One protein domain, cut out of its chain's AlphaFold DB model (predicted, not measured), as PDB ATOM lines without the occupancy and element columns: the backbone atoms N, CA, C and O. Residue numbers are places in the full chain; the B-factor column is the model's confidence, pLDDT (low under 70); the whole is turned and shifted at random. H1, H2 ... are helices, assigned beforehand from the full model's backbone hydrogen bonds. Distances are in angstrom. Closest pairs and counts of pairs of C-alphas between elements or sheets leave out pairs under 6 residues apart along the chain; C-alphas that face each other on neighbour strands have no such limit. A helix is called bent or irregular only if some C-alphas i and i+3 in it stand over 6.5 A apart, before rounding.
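Overview. This is residues 364 to 410 and 446 to 495 of the 622 residues of the protein "Zeta toxin" of Sphingobacterium yanglingense (UniProt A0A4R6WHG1). The long helix H7 runs along one side of a slab, with H3 crossing it and H4 and the short H2 packing on it. Toward the other end sit the helical hairpin of H5 and H6 and, more loosely placed, H1. The 97 printed residues hold seven named helices, H1 to H7 in chain order, and no named strand; the class is all helix, mostly crossed. The whole is compact, with a radius of gyration of the C-alphas of 13.3 A, and spans 40 by 29 by 16 A, only just flat.

Along the chain. Find C-alpha 479 at (131.826, 143.881, 187.380); from there H7, residues 479 to 495, runs 24.6 A to C-alpha 495 at (147.216, 162.994, 188.458). H3, residues 393 to 407, covers 21.4 A. H1 is residues 368 to 376, beginning at (115.837, 144.457, 195.592), H2 381 to 385, H4 449 to 455, H5 457 to 463. H6, residues 468 to 477, is irregular: C-alphas 472 and 475 are 7.1 A apart.

Arrangement. Start at H7: its residues 485 to 489 touch H3 at a steep tilt of 56 degrees, the same way, closest at C-alphas 403 and 489, 5.8 A. Its residues 479 to 486 touch H4, about perpendicular at 78 degrees, closest at C-alphas 453 and 482, 5.6 A. Its residues 480 to 481 touch H2, closest at C-alphas 382 and 481, 5.1 A. H5 and H6 form a hairpin, closest at C-alphas 463 and 471, 5.1 A. H1 touches no helix. Every O i to N i+4 pair is within hydrogen-bond range in H1, H2, H4, H5 and H7, against 10 of 11 in H3 and 4 of 6 in H6.

Size, cuts and confidence. The farthest C-alphas, of Lys 466 and Glu 495, are 42.2 A apart. Residues 411 to 445 are not printed; C-alphas 410 and 446 are 9.1 A apart across the cut. Of the links printed whole, none is long. Only residue 364 has pLDDT under 70.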
ATOM      1  N   LEU A 364     121.098 157.084 191.959       67.56
ATOM      2  CA  LEU A 364     120.322 155.996 191.356       67.56
ATOM      3  C   LEU A 364     120.828 154.675 191.951       67.56
ATOM      4  O   LEU A 364     121.969 154.289 191.700       67.56
ATOM      5  N   VAL A 365     120.024 154.032 192.795       79.31
ATOM      6  CA  VAL A 365     120.330 152.751 193.446       79.31
ATOM      7  C   VAL A 365     119.145 151.828 193.231       79.31
ATOM      8  O   VAL A 365     118.016 152.211 193.535       79.31
ATOM      9  N   LEU A 366     119.401 150.619 192.734       78.31
ATOM     10  CA  LEU A 366     118.335 149.653 192.495       78.31
ATOM     11  C   LEU A 366     117.733 149.145 193.802       78.31
ATOM     12  O   LEU A 366     118.436 148.783 194.751       78.31
ATOM     13  N   THR A 367     116.414 149.004 193.812       80.31
ATOM     14  CA  THR A 367     115.716 148.196 194.804       80.31
ATOM     15  C   THR A 367     116.030 146.711 194.609       80.31
ATOM     16  O   THR A 367     116.492 146.242 193.560       80.31
ATOM     17  N   LYS A 368     115.709 145.918 195.634       79.25
ATOM     18  CA  LYS A 368     115.837 144.457 195.592       79.25
ATOM     19  C   LYS A 368     115.041 143.830 194.444       79.25
ATOM     20  O   LYS A 368     115.471 142.822 193.889       79.25
ATOM     21  N   GLN A 369     113.868 144.377 194.136       78.94
ATOM     22  CA  GLN A 369     112.985 143.819 193.118       78.94
ATOM     23  C   GLN A 369     113.506 144.126 191.715       78.94
ATOM     24  O   GLN A 369     113.642 143.203 190.920       78.94
ATOM     25  N   GLU A 370     113.915 145.368 191.463       82.81
ATOM     26  CA  GLU A 370     114.551 145.775 190.202       82.81
ATOM     27  C   GLU A 370     115.829 144.975 189.936       82.81
ATOM     28  O   GLU A 370     116.002 144.422 188.857       82.81
ATOM     29  N   THR A 371     116.682 144.802 190.951       84.06
ATOM     30  CA  THR A 371     117.921 144.013 190.819       84.06
ATOM     31  C   THR A 371     117.650 142.581 190.359       84.06
ATOM     32  O   THR A 371     118.376 142.043 189.528       84.06
ATOM     33  N   LYS A 372     116.591 141.943 190.876       84.81
ATOM     34  CA  LYS A 372     116.209 140.588 190.451       84.81
ATOM     35  C   LYS A 372     115.721 140.545 189.005       84.81
ATOM     36  O   LYS A 372     115.998 139.562 188.324       84.81
ATOM     37  N   VAL A 373     114.996 141.572 188.563       86.69
ATOM     38  CA  VAL A 373     114.528 141.693 187.176       86.69
ATOM     39  C   VAL A 373     115.731 141.809 186.241       86.69
ATOM     40  O   VAL A 373     115.906 140.958 185.378       86.69
ATOM     41  N   PHE A 374     116.643 142.747 186.501       89.25
ATOM     42  CA  PHE A 374     117.821 142.944 185.651       89.25
ATOM     43  C   PHE A 374     118.767 141.737 185.618       89.25
ATOM     44  O   PHE A 374     119.293 141.395 184.561       89.25
ATOM     45  N   LEU A 375     118.932 141.031 186.742       86.56
ATOM     46  CA  LEU A 375     119.684 139.772 186.775       86.56
ATOM     47  C   LEU A 375     119.052 138.687 185.889       86.56
ATOM     48  O   LEU A 375     119.782 137.929 185.248       86.56
ATOM     49  N   LYS A 376     117.715 138.604 185.844       87.25
ATOM     50  CA  LYS A 376     116.993 137.668 184.967       87.25
ATOM     51  C   LYS A 376     117.223 138.010 183.493       87.25
ATOM     52  O   LYS A 376     117.432 137.102 182.691       87.25
ATOM     53  N   ASP A 377     117.281 139.299 183.179       87.31
ATOM     54  CA  ASP A 377     117.527 139.818 181.831       87.31
ATOM     55  C   ASP A 377     119.020 139.816 181.446       87.31
ATOM     56  O   ASP A 377     119.390 140.276 180.367       87.31
ATOM     57  N   LYS A 378     119.892 139.266 182.307       87.69
ATOM     58  CA  LYS A 378     121.356 139.204 182.125       87.69
ATOM     59  C   LYS A 378     122.002 140.582 181.911       87.69
ATOM     60  O   LYS A 378     123.021 140.696 181.223       87.69
ATOM     61  N   LEU A 379     121.426 141.617 182.515       88.75
ATOM     62  CA  LEU A 379     121.982 142.966 182.537       88.75
ATOM     63  C   LEU A 379     122.882 143.144 183.767       88.75
ATOM     64  O   LEU A 379     122.616 142.586 184.829       88.75
ATOM     65  N   ASP A 380     123.958 143.909 183.605       91.50
ATOM     66  CA  ASP A 380     124.854 144.360 184.676       91.50
ATOM     67  C   ASP A 380     124.568 145.835 185.008       91.50
ATOM     68  O   ASP A 380     123.835 146.517 184.287       91.50
ATOM     69  N   THR A 381     125.110 146.345 186.117       91.19
ATOM     70  CA  THR A 381     124.830 147.720 186.552       91.19
ATOM     71  C   THR A 381     125.349 148.779 185.583       91.19
ATOM     72  O   THR A 381     124.772 149.863 185.525       91.19
ATOM     73  N   GLU A 382     126.375 148.488 184.780       93.44
ATOM     74  CA  GLU A 382     126.805 149.409 183.728       93.44
ATOM     75  C   GLU A 382     125.710 149.553 182.674       93.44
ATOM     76  O   GLU A 382     125.246 150.663 182.437       93.44
ATOM     77  N   LYS A 383     125.209 148.445 182.123       92.50
ATOM     78  CA  LYS A 383     124.124 148.469 181.126       92.50
ATOM     79  C   LYS A 383     122.831 149.077 181.655       92.50
ATOM     80  O   LYS A 383     122.082 149.670 180.890       92.50
ATOM     81  N   VAL A 384     122.556 148.921 182.950       89.19
ATOM     82  CA  VAL A 384     121.366 149.509 183.586       89.19
ATOM     83  C   VAL A 384     121.488 151.029 183.709       89.19
ATOM     84  O   VAL A 384     120.499 151.741 183.545       89.19
ATOM     85  N   PHE A 385     122.680 151.539 184.022       90.12
ATOM     86  CA  PHE A 385     122.872 152.945 184.379       90.12
ATOM     87  C   PHE A 385     123.640 153.769 183.344       90.12
ATOM     88  O   PHE A 385     123.882 154.953 183.589       90.12
ATOM     89  N   MET A 386     124.039 153.178 182.220       90.56
ATOM     90  CA  MET A 386     124.742 153.845 181.131       90.56
ATOM     91  C   MET A 386     123.833 153.972 179.909       90.56
ATOM     92  O   MET A 386     123.325 152.983 179.391       90.56
ATOM     93  N   VAL A 387     123.677 155.202 179.423       83.56
ATOM     94  CA  VAL A 387     122.937 155.538 178.201       83.56
ATOM     95  C   VAL A 387     123.886 156.302 177.280       83.56
ATOM     96  O   VAL A 387     124.597 157.200 177.731       83.56
ATOM     97  N   ASP A 388     123.963 155.907 176.008       86.88
ATOM     98  CA  ASP A 388     124.848 156.516 174.998       86.88
ATOM     99  C   ASP A 388     126.318 156.641 175.447       86.88
ATOM    100  O   ASP A 388     126.988 157.659 175.253       86.88
ATOM    101  N   GLY A 389     126.825 155.599 176.117       86.31
ATOM    102  CA  GLY A 389     128.203 155.546 176.615       86.31
ATOM    103  C   GLY A 389     128.487 156.450 177.822       86.31
ATOM    104  O   GLY A 389     129.647 156.620 178.203       86.31
ATOM    105  N   LYS A 390     127.458 157.046 178.439       86.69
ATOM    106  CA  LYS A 390     127.584 157.903 179.626       86.69
ATOM    107  C   LYS A 390     126.700 157.400 180.757       86.69
ATOM    108  O   LYS A 390     125.528 157.096 180.563       86.69
ATOM    109  N   TYR A 391     127.257 157.342 181.965       87.25
ATOM    110  CA  TYR A 391     126.459 157.061 183.154       87.25
ATOM    111  C   TYR A 391     125.445 158.178 183.403       87.25
ATOM    112  O   TYR A 391     125.773 159.361 183.258       87.25
ATOM    113  N   LEU A 392     124.239 157.789 183.820       80.19
ATOM    114  CA  LEU A 392     123.183 158.710 184.227       80.19
ATOM    115  C   LEU A 392     123.709 159.692 185.295       80.19
ATOM    116  O   LEU A 392     124.478 159.273 186.171       80.19
ATOM    117  N   PRO A 393     123.316 160.982 185.261       75.38
ATOM    118  CA  PRO A 393     123.823 161.998 186.187       75.38
ATOM    119  C   PRO A 393     123.718 161.595 187.664       75.38
ATOM    120  O   PRO A 393     124.648 161.797 188.442       75.38
ATOM    121  N   GLU A 394     122.623 160.948 188.044       74.88
ATOM    122  CA  GLU A 394     122.352 160.466 189.396       74.88
ATOM    123  C   GLU A 394     123.292 159.318 189.789       74.88
ATOM    124  O   GLU A 394     123.751 159.242 190.933       74.88
ATOM    125  N   ARG A 395     123.628 158.419 188.852       85.88
ATOM    126  CA  ARG A 395     124.608 157.351 189.105       85.88
ATOM    127  C   ARG A 395     126.026 157.917 189.180       85.88
ATOM    128  O   ARG A 395     126.803 157.499 190.037       85.88
ATOM    129  N   LYS A 396     126.338 158.944 188.389       82.88
ATOM    130  CA  LYS A 396     127.627 159.643 188.448       82.88
ATOM    131  C   LYS A 396     127.886 160.287 189.817       82.88
ATOM    132  O   LYS A 396     129.003 160.212 190.317       82.88
ATOM    133  N   ILE A 397     126.858 160.811 190.492       74.25
ATOM    134  CA  ILE A 397     126.984 161.314 191.876       74.25
ATOM    135  C   ILE A 397     127.427 160.199 192.843       74.25
ATOM    136  O   ILE A 397     128.219 160.442 193.759       74.25
ATOM    137  N   LEU A 398     126.938 158.965 192.658       81.38
ATOM    138  CA  LEU A 398     127.412 157.814 193.432       81.38
ATOM    139  C   LEU A 398     128.876 157.516 193.115       81.38
ATOM    140  O   LEU A 398     129.643 157.256 194.038       81.38
ATOM    141  N   HIS A 399     129.258 157.564 191.841       89.88
ATOM    142  CA  HIS A 399     130.631 157.317 191.408       89.88
ATOM    143  C   HIS A 399     131.608 158.314 192.012       89.88
ATOM    144  O   HIS A 399     132.574 157.893 192.640       89.88
ATOM    145  N   ASP A 400     131.317 159.611 191.917       81.62
ATOM    146  CA  ASP A 400     132.148 160.669 192.498       81.62
ATOM    147  C   ASP A 400     132.312 160.475 194.013       81.62
ATOM    148  O   ASP A 400     133.404 160.642 194.562       81.62
ATOM    149  N   ARG A 401     131.241 160.043 194.695       76.62
ATOM    150  CA  ARG A 401     131.280 159.684 196.116       76.62
ATOM    151  C   ARG A 401     132.169 158.468 196.376       76.62
ATOM    152  O   ARG A 401     133.017 158.551 197.255       76.62
ATOM    153  N   ILE A 402     132.002 157.371 195.631       84.25
ATOM    154  CA  ILE A 402     132.827 156.161 195.785       84.25
ATOM    155  C   ILE A 402     134.300 156.502 195.567       84.25
ATOM    156  O   ILE A 402     135.129 156.096 196.371       84.25
ATOM    157  N   VAL A 403     134.620 157.286 194.532       85.88
ATOM    158  CA  VAL A 403     135.985 157.752 194.269       85.88
ATOM    159  C   VAL A 403     136.510 158.541 195.469       85.88
ATOM    160  O   VAL A 403     137.590 158.236 195.952       85.88
ATOM    161  N   ASN A 404     135.773 159.520 195.996       80.75
ATOM    162  CA  ASN A 404     136.243 160.314 197.139       80.75
ATOM    163  C   ASN A 404     136.405 159.480 198.421       80.75
ATOM    164  O   ASN A 404     137.461 159.531 199.044       80.75
ATOM    165  N   ASP A 405     135.415 158.655 198.765       78.62
ATOM    166  CA  ASP A 405     135.471 157.769 199.934       78.62
ATOM    167  C   ASP A 405     136.612 156.742 199.805       78.62
ATOM    168  O   ASP A 405     137.182 156.306 200.805       78.62
ATOM    169  N   TYR A 406     136.981 156.348 198.579       84.06
ATOM    170  CA  TYR A 406     138.142 155.490 198.334       84.06
ATOM    171  C   TYR A 406     139.442 156.188 198.736       84.06
ATOM    172  O   TYR A 406     140.288 155.572 199.375       84.06
ATOM    173  N   PHE A 407     139.584 157.475 198.402       82.62
ATOM    174  CA  PHE A 407     140.768 158.274 198.725       82.62
ATOM    175  C   PHE A 407     140.872 158.620 200.212       82.62
ATOM    176  O   PHE A 407     141.975 158.574 200.746       82.62
ATOM    177  N   ASP A 408     139.752 158.880 200.895       77.81
ATOM    178  CA  ASP A 408     139.718 159.179 202.341       77.81
ATOM    179  C   ASP A 408     140.330 158.050 203.200       77.81
ATOM    180  O   ASP A 408     140.695 158.257 204.358       77.81
ATOM    181  N   GLN A 409     140.463 156.845 202.638       73.62
ATOM    182  CA  GLN A 409     141.051 155.683 203.303       73.62
ATOM    183  C   GLN A 409     142.587 155.613 203.193       73.62
ATOM    184  O   GLN A 409     143.184 154.691 203.752       73.62
ATOM    185  N   PHE A 410     143.233 156.548 202.488       73.69
ATOM    186  CA  PHE A 410     144.682 156.572 202.286       73.69
ATOM    187  C   PHE A 410     145.278 157.927 202.679       73.69
ATOM    188  O   PHE A 410     144.775 158.986 202.319       73.69
ATOM    189  N   ILE A 446     146.684 151.568 196.635       79.88
ATOM    190  CA  ILE A 446     146.358 150.345 195.887       79.88
ATOM    191  C   ILE A 446     144.919 150.446 195.391       79.88
ATOM    192  O   ILE A 446     144.011 150.702 196.181       79.88
ATOM    193  N   VAL A 447     144.707 150.209 194.094       80.69
ATOM    194  CA  VAL A 447     143.366 150.137 193.491       80.69
ATOM    195  C   VAL A 447     142.870 148.692 193.525       80.69
ATOM    196  O   VAL A 447     143.095 147.923 192.598       80.69
ATOM    197  N   ASP A 448     142.204 148.324 194.614       77.19
ATOM    198  CA  ASP A 448     141.568 147.021 194.837       77.19
ATOM    199  C   ASP A 448     140.145 146.949 194.226       77.19
ATOM    200  O   ASP A 448     139.227 147.619 194.727       77.19
ATOM    201  N   PRO A 449     139.917 146.107 193.195       79.38
ATOM    202  CA  PRO A 449     138.606 145.917 192.578       79.38
ATOM    203  C   PRO A 449     137.536 145.337 193.510       79.38
ATOM    204  O   PRO A 449     136.353 145.598 193.291       79.38
ATOM    205  N   ASP A 450     137.900 144.528 194.506       76.06
ATOM    206  CA  ASP A 450     136.931 143.925 195.430       76.06
ATOM    207  C   ASP A 450     136.417 144.973 196.417       76.06
ATOM    208  O   ASP A 450     135.208 145.079 196.655       76.06
ATOM    209  N   ARG A 451     137.318 145.825 196.917       82.44
ATOM    210  CA  ARG A 451     136.948 146.983 197.735       82.44
ATOM    211  C   ARG A 451     136.003 147.912 196.984       82.44
ATOM    212  O   ARG A 451     134.983 148.301 197.546       82.44
ATOM    213  N   ILE A 452     136.269 148.204 195.710       86.12
ATOM    214  CA  ILE A 452     135.376 149.035 194.886       86.12
ATOM    215  C   ILE A 452     133.992 148.387 194.760       86.12
ATOM    216  O   ILE A 452     132.989 149.058 194.999       86.12
ATOM    217  N   LYS A 453     133.914 147.077 194.475       87.69
ATOM    218  CA  LYS A 453     132.628 146.354 194.434       87.69
ATOM    219  C   LYS A 453     131.873 146.475 195.754       87.69
ATOM    220  O   LYS A 453     130.680 146.759 195.745       87.69
ATOM    221  N   SER A 454     132.564 146.352 196.890       84.44
ATOM    222  CA  SER A 454     131.963 146.508 198.223       84.44
ATOM    223  C   SER A 454     131.343 147.890 198.470       84.44
ATOM    224  O   SER A 454     130.435 148.021 199.293       84.44
ATOM    225  N   MET A 455     131.780 148.917 197.736       86.38
ATOM    226  CA  MET A 455     131.249 150.278 197.837       86.38
ATOM    227  C   MET A 455     130.004 150.498 196.962       86.38
ATOM    228  O   MET A 455     129.238 151.429 197.223       86.38
ATOM    229  N   ILE A 456     129.740 149.611 195.995       88.19
ATOM    230  CA  ILE A 456     128.537 149.634 195.157       88.19
ATOM    231  C   ILE A 456     127.343 149.066 195.960       88.19
ATOM    232  O   ILE A 456     127.425 147.949 196.488       88.19
ATOM    233  N   PRO A 457     126.226 149.805 196.119       88.88
ATOM    234  CA  PRO A 457     125.088 149.376 196.939       88.88
ATOM    235  C   PRO A 457     124.483 148.027 196.528       88.88
ATOM    236  O   PRO A 457     124.194 147.197 197.393       88.88
ATOM    237  N   GLU A 458     124.342 147.785 195.224       88.81
ATOM    238  CA  GLU A 458     123.745 146.571 194.667       88.81
ATOM    239  C   GLU A 458     124.550 145.317 195.029       88.81
ATOM    240  O   GLU A 458     123.972 144.280 195.363       88.81
ATOM    241  N   TYR A 459     125.882 145.423 195.068       87.06
ATOM    242  CA  TYR A 459     126.757 144.322 195.466       87.06
ATOM    243  C   TYR A 459     126.518 143.905 196.922       87.06
ATOM    244  O   TYR A 459     126.264 142.734 197.204       87.06
ATOM    245  N   ARG A 460     126.509 144.869 197.856       83.12
ATOM    246  CA  ARG A 460     126.235 144.600 199.281       83.12
ATOM    247  C   ARG A 460     124.840 144.023 199.497       83.12
ATOM    248  O   ARG A 460     124.666 143.109 200.303       83.12
ATOM    249  N   MET A 461     123.852 144.535 198.766       86.31
ATOM    250  CA  MET A 461     122.482 144.037 198.836       86.31
ATOM    251  C   MET A 461     122.379 142.568 198.408       86.31
ATOM    252  O   MET A 461     121.661 141.798 199.056       86.31
ATOM    253  N   LEU A 462     123.080 142.171 197.343       83.81
ATOM    254  CA  LEU A 462     123.082 140.792 196.850       83.81
ATOM    255  C   LEU A 462     123.829 139.838 197.789       83.81
ATOM    256  O   LEU A 462     123.343 138.734 198.025       83.81
ATOM    257  N   LEU A 463     124.935 140.276 198.401       80.94
ATOM    258  CA  LEU A 463     125.651 139.478 199.405       80.94
ATOM    259  C   LEU A 463     124.814 139.190 200.663       80.94
ATOM    260  O   LEU A 463     124.997 138.156 201.296       80.94
ATOM    261  N   GLY A 464     123.869 140.068 201.012       77.81
ATOM    262  CA  GLY A 464     122.960 139.875 202.148       77.81
ATOM    263  C   GLY A 464     121.802 138.896 201.902       77.81
ATOM    264  O   GLY A 464     120.932 138.760 202.765       77.81
ATOM    265  N   GLN A 465     121.718 138.252 200.730       81.19
ATOM    266  CA  GLN A 465     120.614 137.346 200.397       81.19
ATOM    267  C   GLN A 465     120.860 135.913 200.880       81.19
ATOM    268  O   GLN A 465     121.963 135.385 200.810       81.19
ATOM    269  N   LYS A 466     119.783 135.238 201.307       82.44
ATOM    270  CA  LYS A 466     119.817 133.799 201.633       82.44
ATOM    271  C   LYS A 466     119.964 132.910 200.391       82.44
ATOM    272  O   LYS A 466     120.405 131.769 200.498       82.44
ATOM    273  N   ASP A 467     119.564 133.416 199.229       82.31
ATOM    274  CA  ASP A 467     119.632 132.693 197.964       82.31
ATOM    275  C   ASP A 467     121.074 132.659 197.439       82.31
ATOM    276  O   ASP A 467     121.617 133.671 196.989       82.31
ATOM    277  N   LYS A 468     121.685 131.470 197.473       81.19
ATOM    278  CA  LYS A 468     123.068 131.251 197.030       81.19
ATOM    279  C   LYS A 468     123.283 131.584 195.550       81.19
ATOM    280  O   LYS A 468     124.413 131.894 195.182       81.19
ATOM    281  N   SER A 469     122.253 131.513 194.705       79.38
ATOM    282  CA  SER A 469     122.375 131.868 193.286       79.38
ATOM    283  C   SER A 469     122.575 133.376 193.107       79.38
ATOM    284  O   SER A 469     123.495 133.792 192.406       79.38
ATOM    285  N   LEU A 470     121.812 134.197 193.838       81.56
ATOM    286  CA  LEU A 470     121.940 135.658 193.831       81.56
ATOM    287  C   LEU A 470     123.289 136.116 194.393       81.56
ATOM    288  O   LEU A 470     123.918 137.010 193.830       81.56
ATOM    289  N   VAL A 471     123.760 135.467 195.463       80.44
ATOM    290  CA  VAL A 471     125.086 135.740 196.042       80.44
ATOM    291  C   VAL A 471     126.197 135.435 195.030       80.44
ATOM    292  O   VAL A 471     127.112 136.241 194.871       80.44
ATOM    293  N   LYS A 472     126.106 134.313 194.297       80.88
ATOM    294  CA  LYS A 472     127.081 133.947 193.251       80.88
ATOM    295  C   LYS A 472     127.108 134.944 192.088       80.88
ATOM    296  O   LYS A 472     128.180 135.207 191.551       80.88
ATOM    297  N   SER A 473     125.963 135.519 191.722       84.31
ATOM    298  CA  SER A 473     125.867 136.493 190.626       84.31
ATOM    299  C   SER A 473     126.313 137.910 191.008       84.31
ATOM    300  O   SER A 473     126.554 138.725 190.119       84.31
ATOM    301  N   ALA A 474     126.461 138.215 192.304       85.56
ATOM    302  CA  ALA A 474     126.716 139.569 192.799       85.56
ATOM    303  C   ALA A 474     127.957 140.225 192.181       85.56
ATOM    304  O   ALA A 474     127.893 141.367 191.735       85.56
ATOM    305  N   ALA A 475     129.082 139.505 192.132       83.00
ATOM    306  CA  ALA A 475     130.338 140.047 191.615       83.00
ATOM    307  C   ALA A 475     130.279 140.345 190.112       83.00
ATOM    308  O   ALA A 475     130.849 141.346 189.681       83.00
ATOM    309  N   ASN A 476     129.579 139.503 189.345       85.00
ATOM    310  CA  ASN A 476     129.383 139.692 187.908       85.00
ATOM    311  C   ASN A 476     128.450 140.873 187.636       85.00
ATOM    312  O   ASN A 476     128.722 141.668 186.746       85.00
ATOM    313  N   PHE A 477     127.395 141.026 188.443       91.75
ATOM    314  CA  PHE A 477     126.399 142.084 188.272       91.75
ATOM    315  C   PHE A 477     126.988 143.496 188.346       91.75
ATOM    316  O   PHE A 477     126.513 144.385 187.653       91.75
ATOM    317  N   VAL A 478     128.033 143.701 189.152       92.50
ATOM    318  CA  VAL A 478     128.704 145.005 189.312       92.50
ATOM    319  C   VAL A 478     130.088 145.062 188.655       92.50
ATOM    320  O   VAL A 478     130.868 145.975 188.935       92.50
ATOM    321  N   HIS A 479     130.452 144.056 187.853       87.50
ATOM    322  CA  HIS A 479     131.826 143.881 187.380       87.50
ATOM    323  C   HIS A 479     132.300 145.070 186.538       87.50
ATOM    324  O   HIS A 479     133.284 145.712 186.915       87.50
ATOM    325  N   GLU A 480     131.570 145.393 185.470       89.31
ATOM    326  CA  GLU A 480     131.924 146.468 184.535       89.31
ATOM    327  C   GLU A 480     131.959 147.836 185.223       89.31
ATOM    328  O   GLU A 480     132.963 148.547 185.152       89.31
ATOM    329  N   GLU A 481     130.945 148.150 186.035       93.69
ATOM    330  CA  GLU A 481     130.898 149.402 186.797       93.69
ATOM    331  C   GLU A 481     132.073 149.534 187.782       93.69
ATOM    332  O   GLU A 481     132.689 150.598 187.898       93.69
ATOM    333  N   SER A 482     132.443 148.448 188.469       89.94
ATOM    334  CA  SER A 482     133.612 148.457 189.356       89.94
ATOM    335  C   SER A 482     134.925 148.652 188.588       89.94
ATOM    336  O   SER A 482     135.827 149.336 189.076       89.94
ATOM    337  N   SER A 483     135.017 148.110 187.370       87.50
ATOM    338  CA  SER A 483     136.159 148.295 186.472       87.50
ATOM    339  C   SER A 483     136.247 149.739 185.967       87.50
ATOM    340  O   SER A 483     137.340 150.312 185.932       87.50
ATOM    341  N   TYR A 484     135.113 150.366 185.638       92.44
ATOM    342  CA  TYR A 484     135.036 151.788 185.302       92.44
ATOM    343  C   TYR A 484     135.528 152.669 186.461       92.44
ATOM    344  O   TYR A 484     136.421 153.500 186.272       92.44
ATOM    345  N   LEU A 485     135.011 152.446 187.673       91.44
ATOM    346  CA  LEU A 485     135.421 153.176 188.876       91.44
ATOM    347  C   LEU A 485     136.908 152.990 189.187       91.44
ATOM    348  O   LEU A 485     137.589 153.963 189.505       91.44
ATOM    349  N   GLY A 486     137.437 151.773 189.026       90.12
ATOM    350  CA  GLY A 486     138.865 151.493 189.188       90.12
ATOM    351  C   GLY A 486     139.740 152.334 188.259       90.12
ATOM    352  O   GLY A 486     140.742 152.897 188.702       90.12
ATOM    353  N   LYS A 487     139.328 152.510 186.995       88.25
ATOM    354  CA  LYS A 487     140.025 153.391 186.041       88.25
ATOM    355  C   LYS A 487     139.981 154.860 186.478       88.25
ATOM    356  O   LYS A 487     141.008 155.528 186.407       88.25
ATOM    357  N   GLN A 488     138.835 155.353 186.963       91.06
ATOM    358  CA  GLN A 488     138.711 156.737 187.452       91.06
ATOM    359  C   GLN A 488     139.572 156.989 188.697       91.06
ATOM    360  O   GLN A 488     140.285 157.990 188.769       91.06
ATOM    361  N   ILE A 489     139.546 156.058 189.656       90.88
ATOM    362  CA  ILE A 489     140.352 156.114 190.882       90.88
ATOM    363  C   ILE A 489     141.840 156.126 190.535       90.88
ATOM    364  O   ILE A 489     142.574 156.989 191.017       90.88
ATOM    365  N   ARG A 490     142.274 155.211 189.659       89.38
ATOM    366  CA  ARG A 490     143.657 155.142 189.175       89.38
ATOM    367  C   ARG A 490     144.094 156.464 188.559       89.38
ATOM    368  O   ARG A 490     145.101 157.020 188.985       89.38
ATOM    369  N   LYS A 491     143.330 156.968 187.586       89.81
ATOM    370  CA  LYS A 491     143.646 158.210 186.880       89.81
ATOM    371  C   LYS A 491     143.827 159.370 187.861       89.81
ATOM    372  O   LYS A 491     144.865 160.023 187.855       89.81
ATOM    373  N   LYS A 492     142.870 159.555 188.776       90.62
ATOM    374  CA  LYS A 492     142.928 160.600 189.808       90.62
ATOM    375  C   LYS A 492     144.137 160.438 190.740       90.62
ATOM    376  O   LYS A 492     144.734 161.434 191.138       90.62
ATOM    377  N   ALA A 493     144.519 159.206 191.088       89.62
ATOM    378  CA  ALA A 493     145.654 158.946 191.974       89.62
ATOM    379  C   ALA A 493     146.983 159.316 191.301       89.62
ATOM    380  O   ALA A 493     147.845 159.932 191.934       89.62
ATOM    381  N   LEU A 494     147.120 158.992 190.012       89.12
ATOM    382  CA  LEU A 494     148.282 159.347 189.198       89.12
ATOM    383  C   LEU A 494     148.384 160.867 188.991       89.12
ATOM    384  O   LEU A 494     149.440 161.434 189.272       89.12
ATOM    385  N   GLU A 495     147.281 161.531 188.628       88.56
ATOM    386  CA  GLU A 495     147.216 162.994 188.458       88.56
ATOM    387  C   GLU A 495     147.567 163.743 189.756       88.56
ATOM    388  O   GLU A 495     148.206 164.793 189.731       88.56
TER     389      GLU A 495